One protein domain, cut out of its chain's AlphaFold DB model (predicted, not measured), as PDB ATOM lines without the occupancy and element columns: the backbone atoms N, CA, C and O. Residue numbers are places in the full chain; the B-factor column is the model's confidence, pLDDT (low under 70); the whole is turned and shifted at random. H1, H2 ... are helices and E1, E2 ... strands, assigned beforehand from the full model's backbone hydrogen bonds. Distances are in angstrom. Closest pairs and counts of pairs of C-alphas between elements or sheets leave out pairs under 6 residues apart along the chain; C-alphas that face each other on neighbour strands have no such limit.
ATOM      1  N   ASP A 360     203.962 267.852 188.657       45.22
ATOM      2  CA  ASP A 360     204.642 269.143 188.870       45.22
ATOM      3  C   ASP A 360     205.805 269.382 187.886       45.22
ATOM      4  O   ASP A 360     206.130 270.521 187.562       45.22
ATOM      5  N   LYS A 361     206.405 268.304 187.369       54.41
ATOM      6  CA  LYS A 361     207.618 268.345 186.532       54.41
ATOM      7  C   LYS A 361     207.335 268.571 185.045       54.41
ATOM      8  O   LYS A 361     208.167 269.122 184.334       54.41
ATOM      9  N   VAL A 362     206.146 268.189 184.574       49.97
ATOM     10  CA  VAL A 362     205.711 268.428 183.186       49.97
ATOM     11  C   VAL A 362     205.465 269.923 182.948       49.97
ATOM     12  O   VAL A 362     205.802 270.446 181.890       49.97
ATOM     13  N   LEU A 363     204.955 270.635 183.959       47.94
ATOM     14  CA  LEU A 363     204.788 272.091 183.911       47.94
ATOM     15  C   LEU A 363     206.135 272.829 183.880       47.94
ATOM     16  O   LEU A 363     206.253 273.834 183.187       47.94
ATOM     17  N   GLU A 364     207.156 272.307 184.564       49.38
ATOM     18  CA  GLU A 364     208.516 272.861 184.540       49.38
ATOM     19  C   GLU A 364     209.142 272.755 183.135       49.38
ATOM     20  O   GLU A 364     209.695 273.733 182.641       49.38
ATOM     21  N   VAL A 365     208.940 271.637 182.418       52.97
ATOM     22  CA  VAL A 365     209.378 271.474 181.010       52.97
ATOM     23  C   VAL A 365     208.694 272.445 180.055       52.97
ATOM     24  O   VAL A 365     209.325 272.914 179.108       52.97
ATOM     25  N   LEU A 366     207.421 272.770 180.284       52.97
ATOM     26  CA  LEU A 366     206.715 273.759 179.464       52.97
ATOM     27  C   LEU A 366     207.288 275.177 179.634       52.97
ATOM     28  O   LEU A 366     207.133 275.992 178.725       52.97
ATOM     29  N   GLU A 367     207.961 275.457 180.753       52.28
ATOM     30  CA  GLU A 367     208.616 276.739 181.032       52.28
ATOM     31  C   GLU A 367     210.099 276.760 180.611       52.28
ATOM     32  O   GLU A 367     210.575 277.787 180.129       52.28
ATOM     33  N   THR A 368     210.834 275.650 180.760       58.53
ATOM     34  CA  THR A 368     212.297 275.599 180.550       58.53
ATOM     35  C   THR A 368     212.740 274.855 179.289       58.53
ATOM     36  O   THR A 368     213.938 274.796 179.014       58.53
ATOM     37  N   ASN A 369     211.809 274.270 178.527       78.06
ATOM     38  CA  ASN A 369     212.025 273.359 177.390       78.06
ATOM     39  C   ASN A 369     212.796 272.062 177.705       78.06
ATOM     40  O   ASN A 369     212.801 271.160 176.872       78.06
ATOM     41  N   ARG A 370     213.405 271.916 178.886       86.38
ATOM     42  CA  ARG A 370     214.157 270.725 179.302       86.38
ATOM     43  C   ARG A 370     214.137 270.578 180.819       86.38
ATOM     44  O   ARG A 370     214.373 271.540 181.551       86.38
ATOM     45  N   TYR A 371     213.892 269.363 181.279       83.88
ATOM     46  CA  TYR A 371     213.922 268.953 182.675       83.88
ATOM     47  C   TYR A 371     214.779 267.705 182.814       83.88
ATOM     48  O   TYR A 371     214.677 266.772 182.025       83.88
ATOM     49  N   GLU A 372     215.625 267.675 183.832       87.88
ATOM     50  CA  GLU A 372     216.683 266.683 183.953       87.88
ATOM     51  C   GLU A 372     216.707 266.108 185.369       87.88
ATOM     52  O   GLU A 372     216.653 266.834 186.362       87.88
ATOM     53  N   THR A 373     216.775 264.783 185.457       83.88
ATOM     54  CA  THR A 373     217.011 264.029 186.689       83.88
ATOM     55  C   THR A 373     218.354 263.305 186.607       83.88
ATOM     56  O   THR A 373     219.055 263.355 185.588       83.88
ATOM     57  N   ASP A 374     218.715 262.606 187.685       80.00
ATOM     58  CA  ASP A 374     219.932 261.792 187.730       80.00
ATOM     59  C   ASP A 374     219.933 260.697 186.649       80.00
ATOM     60  O   ASP A 374     220.988 260.388 186.103       80.00
ATOM     61  N   ASN A 375     218.756 260.168 186.291       85.50
ATOM     62  CA  ASN A 375     218.631 259.004 185.408       85.50
ATOM     63  C   ASN A 375     217.860 259.284 184.111       85.50
ATOM     64  O   ASN A 375     217.785 258.406 183.256       85.50
ATOM     65  N   SER A 376     217.264 260.466 183.942       86.69
ATOM     66  CA  SER A 376     216.448 260.767 182.763       86.69
ATOM     67  C   SER A 376     216.403 262.249 182.409       86.69
ATOM     68  O   SER A 376     216.608 263.111 183.261       86.69
ATOM     69  N   VAL A 377     216.090 262.541 181.151       87.56
ATOM     70  CA  VAL A 377     215.849 263.883 180.618       87.56
ATOM     71  C   VAL A 377     214.491 263.897 179.932       87.56
ATOM     72  O   VAL A 377     214.198 263.033 179.116       87.56
ATOM     73  N   LEU A 378     213.666 264.881 180.262       87.31
ATOM     74  CA  LEU A 378     212.402 265.187 179.604       87.31
ATOM     75  C   LEU A 378     212.577 266.512 178.860       87.31
ATOM     76  O   LEU A 378     212.868 267.532 179.477       87.31
ATOM     77  N   GLU A 379     212.417 266.515 177.543       88.88
ATOM     78  CA  GLU A 379     212.704 267.681 176.703       88.88
ATOM     79  C   GLU A 379     211.563 267.946 175.726       88.88
ATOM     80  O   GLU A 379     211.031 267.027 175.101       88.88
ATOM     81  N   ARG A 380     211.191 269.216 175.577       82.31
ATOM     82  CA  ARG A 380     210.274 269.650 174.530       82.31
ATOM     83  C   ARG A 380     211.070 269.796 173.240       82.31
ATOM     84  O   ARG A 380     211.990 270.608 173.162       82.31
ATOM     85  N   ASN A 381     210.736 268.998 172.233       80.31
ATOM     86  CA  ASN A 381     211.458 269.034 170.966       80.31
ATOM     87  C   ASN A 381     211.037 270.251 170.121       80.31
ATOM     88  O   ASN A 381     210.003 270.881 170.353       80.31
ATOM     89  N   GLY A 382     211.852 270.587 169.117       73.19
ATOM     90  CA  GLY A 382     211.619 271.745 168.247       73.19
ATOM     91  C   GLY A 382     210.339 271.672 167.407       73.19
ATOM     92  O   GLY A 382     209.888 272.705 166.922       73.19
ATOM     93  N   SER A 383     209.734 270.487 167.258       77.31
ATOM     94  CA  SER A 383     208.436 270.314 166.599       77.31
ATOM     95  C   SER A 383     207.250 270.544 167.537       77.31
ATOM     96  O   SER A 383     206.129 270.587 167.057       77.31
ATOM     97  N   GLY A 384     207.474 270.747 168.840       75.00
ATOM     98  CA  GLY A 384     206.434 271.042 169.829       75.00
ATOM     99  C   GLY A 384     205.922 269.832 170.615       75.00
ATOM    100  O   GLY A 384     205.089 270.029 171.503       75.00
ATOM    101  N   GLY A 385     206.435 268.631 170.342       83.31
ATOM    102  CA  GLY A 385     206.195 267.410 171.110       83.31
ATOM    103  C   GLY A 385     207.231 267.171 172.218       83.31
ATOM    104  O   GLY A 385     207.946 268.089 172.631       83.31
ATOM    105  N   VAL A 386     207.301 265.945 172.746       84.94
ATOM    106  CA  VAL A 386     208.070 265.619 173.959       84.94
ATOM    107  C   VAL A 386     208.976 264.417 173.728       84.94
ATOM    108  O   VAL A 386     208.559 263.398 173.192       84.94
ATOM    109  N   SER A 387     210.232 264.533 174.152       91.44
ATOM    110  CA  SER A 387     211.229 263.462 174.114       91.44
ATOM    111  C   SER A 387     211.656 263.083 175.528       91.44
ATOM    112  O   SER A 387     211.851 263.956 176.375       91.44
ATOM    113  N   ILE A 388     211.802 261.784 175.779       89.06
ATOM    114  CA  ILE A 388     212.333 261.230 177.023       89.06
ATOM    115  C   ILE A 388     213.610 260.480 176.706       89.06
ATOM    116  O   ILE A 388     213.616 259.563 175.883       89.06
ATOM    117  N   TRP A 389     214.665 260.845 177.414       92.88
ATOM    118  CA  TRP A 389     215.965 260.213 177.339       92.88
ATOM    119  C   TRP A 389     216.298 259.564 178.677       92.88
ATOM    120  O   TRP A 389     216.059 260.165 179.724       92.88
ATOM    121  N   THR A 390     216.891 258.379 178.660       89.38
ATOM    122  CA  THR A 390     217.511 257.768 179.841       89.38
ATOM    123  C   THR A 390     219.001 258.036 179.815       89.38
ATOM    124  O   THR A 390     219.643 257.888 178.778       89.38
ATOM    125  N   LYS A 391     219.557 258.428 180.960       89.31
ATOM    126  CA  LYS A 391     220.997 258.606 181.115       89.31
ATOM    127  C   LYS A 391     221.653 257.296 181.511       89.31
ATOM    128  O   LYS A 391     221.292 256.692 182.521       89.31
ATOM    129  N   GLU A 392     222.657 256.887 180.752       90.19
ATOM    130  CA  GLU A 392     223.537 255.797 181.141       90.19
ATOM    131  C   GLU A 392     224.612 256.268 182.134       90.19
ATOM    132  O   GLU A 392     224.901 257.456 182.287       90.19
ATOM    133  N   ASN A 393     225.254 255.309 182.808       84.56
ATOM    134  CA  ASN A 393     226.301 255.578 183.801       84.56
ATOM    135  C   ASN A 393     227.531 256.309 183.225       84.56
ATOM    136  O   ASN A 393     228.319 256.867 183.989       84.56
ATOM    137  N   ASP A 394     227.730 256.270 181.906       84.44
ATOM    138  CA  ASP A 394     228.799 256.990 181.210       84.44
ATOM    139  C   ASP A 394     228.404 258.419 180.791       84.44
ATOM    140  O   ASP A 394     229.228 259.148 180.235       84.44
ATOM    141  N   GLY A 395     227.173 258.833 181.111       82.94
ATOM    142  CA  GLY A 395     226.614 260.139 180.787       82.94
ATOM    143  C   GLY A 395     226.001 260.230 179.390       82.94
ATOM    144  O   GLY A 395     225.586 261.321 179.004       82.94
ATOM    145  N   SER A 396     225.944 259.134 178.626       85.69
ATOM    146  CA  SER A 396     225.214 259.107 177.356       85.69
ATOM    147  C   SER A 396     223.696 259.097 177.575       85.69
ATOM    148  O   SER A 396     223.200 258.588 178.578       85.69
ATOM    149  N   GLU A 397     222.954 259.705 176.651       90.00
ATOM    150  CA  GLU A 397     221.492 259.811 176.689       90.00
ATOM    151  C   GLU A 397     220.892 258.922 175.590       90.00
ATOM    152  O   GLU A 397     221.213 259.077 174.410       90.00
ATOM    153  N   ILE A 398     220.021 257.983 175.964       88.19
ATOM    154  CA  ILE A 398     219.320 257.082 175.041       88.19
ATOM    155  C   ILE A 398     217.862 257.514 174.942       88.19
ATOM    156  O   ILE A 398     217.166 257.566 175.953       88.19
ATOM    157  N   LEU A 399     217.394 257.794 173.725       87.00
ATOM    158  CA  LEU A 399     216.001 258.152 173.467       87.00
ATOM    159  C   LEU A 399     215.090 256.944 173.711       87.00
ATOM    160  O   LEU A 399     215.155 255.966 172.969       87.00
ATOM    161  N   GLU A 400     214.221 257.027 174.715       88.44
ATOM    162  CA  GLU A 400     213.249 255.972 175.020       88.44
ATOM    163  C   GLU A 400     211.875 256.240 174.410       88.44
ATOM    164  O   GLU A 400     211.149 255.316 174.027       88.44
ATOM    165  N   PHE A 401     211.508 257.514 174.312       90.62
ATOM    166  CA  PHE A 401     210.204 257.944 173.836       90.62
ATOM    167  C   PHE A 401     210.318 259.295 173.140       90.62
ATOM    168  O   PHE A 401     211.001 260.193 173.623       90.62
ATOM    169  N   HIS A 402     209.615 259.451 172.028       87.81
ATOM    170  CA  HIS A 402     209.500 260.698 171.296       87.81
ATOM    171  C   HIS A 402     208.091 260.823 170.736       87.81
ATOM    172  O   HIS A 402     207.649 259.946 169.992       87.81
ATOM    173  N   SER A 403     207.419 261.922 171.063       85.62
ATOM    174  CA  SER A 403     206.227 262.377 170.364       85.62
ATOM    175  C   SER A 403     206.518 263.662 169.599       85.62
ATOM    176  O   SER A 403     207.245 264.525 170.093       85.62
ATOM    177  N   ASP A 404     205.943 263.820 168.413       82.12
ATOM    178  CA  ASP A 404     205.868 265.123 167.749       82.12
ATOM    179  C   ASP A 404     204.623 265.911 168.215       82.12
ATOM    180  O   ASP A 404     203.880 265.466 169.095       82.12
ATOM    181  N   ALA A 405     204.415 267.121 167.682       73.94
ATOM    182  CA  ALA A 405     203.241 267.933 168.018       73.94
ATOM    183  C   ALA A 405     201.919 267.389 167.457       73.94
ATOM    184  O   ALA A 405     200.858 267.810 167.913       73.94
ATOM    185  N   GLU A 406     201.973 266.466 166.498       74.06
ATOM    186  CA  GLU A 406     200.796 265.806 165.926       74.06
ATOM    187  C   GLU A 406     200.398 264.563 166.733       74.06
ATOM    188  O   GLU A 406     199.329 263.992 166.521       74.06
ATOM    189  N   GLY A 407     201.227 264.172 167.706       70.00
ATOM    190  CA  GLY A 407     200.990 263.021 168.562       70.00
ATOM    191  C   GLY A 407     201.473 261.706 167.961       70.00
ATOM    192  O   GLY A 407     201.130 260.652 168.498       70.00
ATOM    193  N   ASN A 408     202.282 261.732 166.896       78.56
ATOM    194  CA  ASN A 408     202.939 260.529 166.398       78.56
ATOM    195  C   ASN A 408     204.019 260.110 167.389       78.56
ATOM    196  O   ASN A 408     204.843 260.924 167.808       78.56
ATOM    197  N   ILE A 409     204.022 258.831 167.759       78.94
ATOM    198  CA  ILE A 409     204.900 258.299 168.799       78.94
ATOM    199  C   ILE A 409     205.917 257.353 168.177       78.94
ATOM    200  O   ILE A 409     205.568 256.406 167.475       78.94
ATOM    201  N   SER A 410     207.184 257.561 168.517       80.12
ATOM    202  CA  SER A 410     208.236 256.564 168.357       80.12
ATOM    203  C   SER A 410     208.820 256.246 169.728       80.12
ATOM    204  O   SER A 410     209.066 257.136 170.541       80.12
ATOM    205  N   SER A 411     208.988 254.964 170.035       83.06
ATOM    206  CA  SER A 411     209.484 254.539 171.339       83.06
ATOM    207  C   SER A 411     210.316 253.275 171.199       83.06
ATOM    208  O   SER A 411     209.980 252.385 170.421       83.06
ATOM    209  N   SER A 412     211.409 253.202 171.957       76.38
ATOM    210  CA  SER A 412     212.180 251.969 172.137       76.38
ATOM    211  C   SER A 412     211.664 251.133 173.316       76.38
ATOM    212  O   SER A 412     212.224 250.074 173.607       76.38
ATOM    213  N   LEU A 413     210.623 251.606 174.013       74.12
ATOM    214  CA  LEU A 413     209.942 250.870 175.071       74.12
ATOM    215  C   LEU A 413     209.098 249.737 174.476       74.12
ATOM    216  O   LEU A 413     208.714 249.746 173.308       74.12
ATOM    217  N   SER A 414     208.793 248.739 175.303       72.38
ATOM    218  CA  SER A 414     207.818 247.710 174.944       72.38
ATOM    219  C   SER A 414     206.428 248.322 174.762       72.38
ATOM    220  O   SER A 414     206.051 249.196 175.541       72.38
ATOM    221  N   GLU A 415     205.636 247.772 173.842       67.25
ATOM    222  CA  GLU A 415     204.266 248.204 173.516       67.25
ATOM    223  C   GLU A 415     203.380 248.432 174.758       67.25
ATOM    224  O   GLU A 415     202.740 249.471 174.882       67.25
ATOM    225  N   GLU A 416     203.440 247.533 175.747       67.88
ATOM    226  CA  GLU A 416     202.711 247.658 177.021       67.88
ATOM    227  C   GLU A 416     203.101 248.914 177.827       67.88
ATOM    228  O   GLU A 416     202.249 249.570 178.420       67.88
ATOM    229  N   LYS A 417     204.386 249.282 177.829       65.19
ATOM    230  CA  LYS A 417     204.895 250.463 178.547       65.19
ATOM    231  C   LYS A 417     204.603 251.749 177.786       65.19
ATOM    232  O   LYS A 417     204.264 252.752 178.407       65.19
ATOM    233  N   THR A 418     204.710 251.717 176.457       67.31
ATOM    234  CA  THR A 418     204.292 252.827 175.596       67.31
ATOM    235  C   THR A 418     202.808 253.123 175.811       67.31
ATOM    236  O   THR A 418     202.454 254.277 176.022       67.31
ATOM    237  N   GLN A 419     201.961 252.090 175.871       70.81
ATOM    238  CA  GLN A 419     200.526 252.231 176.123       70.81
ATOM    239  C   GLN A 419     200.224 252.806 177.518       70.81
ATOM    240  O   GLN A 419     199.485 253.781 177.621       70.81
ATOM    241  N   GLN A 420     200.849 252.282 178.580       67.06
ATOM    242  CA  GLN A 420     200.703 252.826 179.943       67.06
ATOM    243  C   GLN A 420     201.117 254.302 180.033       67.06
ATOM    244  O   GLN A 420     200.511 255.086 180.762       67.06
ATOM    245  N   PHE A 421     202.156 254.689 179.293       62.03
ATOM    246  CA  PHE A 421     202.622 256.069 179.246       62.03
ATOM    247  C   PHE A 421     201.657 256.982 178.479       62.03
ATOM    248  O   PHE A 421     201.356 258.079 178.946       62.03
ATOM    249  N   VAL A 422     201.134 256.526 177.337       63.75
ATOM    250  CA  VAL A 422     200.115 257.249 176.563       63.75
ATOM    251  C   VAL A 422     198.859 257.476 177.396       63.75
ATOM    252  O   VAL A 422     198.371 258.600 177.450       63.75
ATOM    253  N   GLU A 423     198.386 256.449 178.101       67.38
ATOM    254  CA  GLU A 423     197.234 256.545 179.004       67.38
ATOM    255  C   GLU A 423     197.487 257.548 180.135       67.38
ATOM    256  O   GLU A 423     196.655 258.419 180.381       67.38
ATOM    257  N   PHE A 424     198.668 257.505 180.764       64.00
ATOM    258  CA  PHE A 424     199.067 258.482 181.781       64.00
ATOM    259  C   PHE A 424     199.072 259.923 181.238       64.00
ATOM    260  O   PHE A 424     198.598 260.845 181.903       64.00
ATOM    261  N   TYR A 425     199.592 260.132 180.026       58.81
ATOM    262  CA  TYR A 425     199.707 261.456 179.412       58.81
ATOM    263  C   TYR A 425     198.341 262.008 178.963       58.81
ATOM    264  O   TYR A 425     198.043 263.177 179.205       58.81
ATOM    265  N   GLN A 426     197.485 261.158 178.383       59.12
ATOM    266  CA  GLN A 426     196.100 261.489 178.020       59.12
ATOM    267  C   GLN A 426     195.264 261.850 179.257       59.12
ATOM    268  O   GLN A 426     194.567 262.862 179.250       59.12
ATOM    269  N   GLU A 427     195.376 261.071 180.342       55.50
ATOM    270  CA  GLU A 427     194.620 261.286 181.585       55.50
ATOM    271  C   GLU A 427     195.018 262.591 182.298       55.50
ATOM    272  O   GLU A 427     194.190 263.222 182.954       55.50
ATOM    273  N   LYS A 428     196.290 263.005 182.211       50.84
ATOM    274  CA  LYS A 428     196.808 264.144 182.990       50.84
ATOM    275  C   LYS A 428     196.847 265.475 182.247       50.84
ATOM    276  O   LYS A 428     196.922 266.504 182.919       50.84
ATOM    277  N   LEU A 429     196.796 265.480 180.916       47.75
ATOM    278  CA  LEU A 429     196.922 266.706 180.117       47.75
ATOM    279  C   LEU A 429     195.685 267.066 179.289       47.75
ATOM    280  O   LEU A 429     195.738 268.055 178.565       47.75
ATOM    281  N   ASP A 430     194.582 266.319 179.411       44.09
ATOM    282  CA  ASP A 430     193.323 266.581 178.686       44.09
ATOM    283  C   ASP A 430     193.522 266.661 177.151       44.09
ATOM    284  O   ASP A 430     192.797 267.337 176.420       44.09
TER     285      ASP A 430
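This is residues 360 to 430 of the 610 residues of an uncharacterized protein of Okeania sp. SIO2F4 (UniProt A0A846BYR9). A five-stranded antiparallel sheet runs back and forth from E1 to E5, with a helix near each edge: short H1 by E1 and E2, longer H2 by E5 and E4. The printed part has 71 residues, with two named helices and five named strands in the order H1 E1 E2 E3 E4 E5 H2, which is also the strands' order across the sheet; the class is mixed. The whole is compact, with a radius of gyration of the C-alphas of 12.0 A and spans of 35 by 30 by 22 A.

H1, residues 360 to 368, is on the sheet over E1, residues 370 to 372, at a height of 7.0 A. It stands up from the sheet, and its closest C-alphas to E1 are those of Val 365 and Tyr 371, 5.5 A apart. E1 and E2, residues 376 to 380, form a hairpin at 173 degrees, with N 371 and O 378 within hydrogen-bond range at 2.8 A. The hairpin of E2 and E3, residues 386 to 391, has N 379 and O 387 at 2.9 A. The hairpin of E3 and E4, residues 397 to 403, has N 388 and O 401 at 2.8 A. The hairpin of E4 and E5, residues 409 to 411, has N 402 and O 410 at 2.8 A. These five strands form a meander, each the antiparallel neighbour of the one before. H2, residues 415 to 429, is on the sheet, and its closest C-alphas to E5 are those of Thr 418 and Ser 411, 6.9 A apart. H1 and H2 are apart. Every O i to N i+4 pair is within hydrogen-bond range in H2, and 4 of 5 in H1.

H1 begins at C-alpha 360 (204.642, 269.143, 188.870) and is 13.0 A long. E2, E3 and E4 measure 13.6 A, 16.4 A and 16.7 A. H2, 21.0 A long, ends at C-alpha 429 (196.922, 266.706, 180.117).

The farthest C-alphas, those of Asp 394 and Asp 430, are 36.8 A apart. The printed part has no cut, and its six links between named elements are tight. The mean pLDDT of the printed part is 74.3; residues 360 to 368, 415 to 418 and 420 to 430 are under 70.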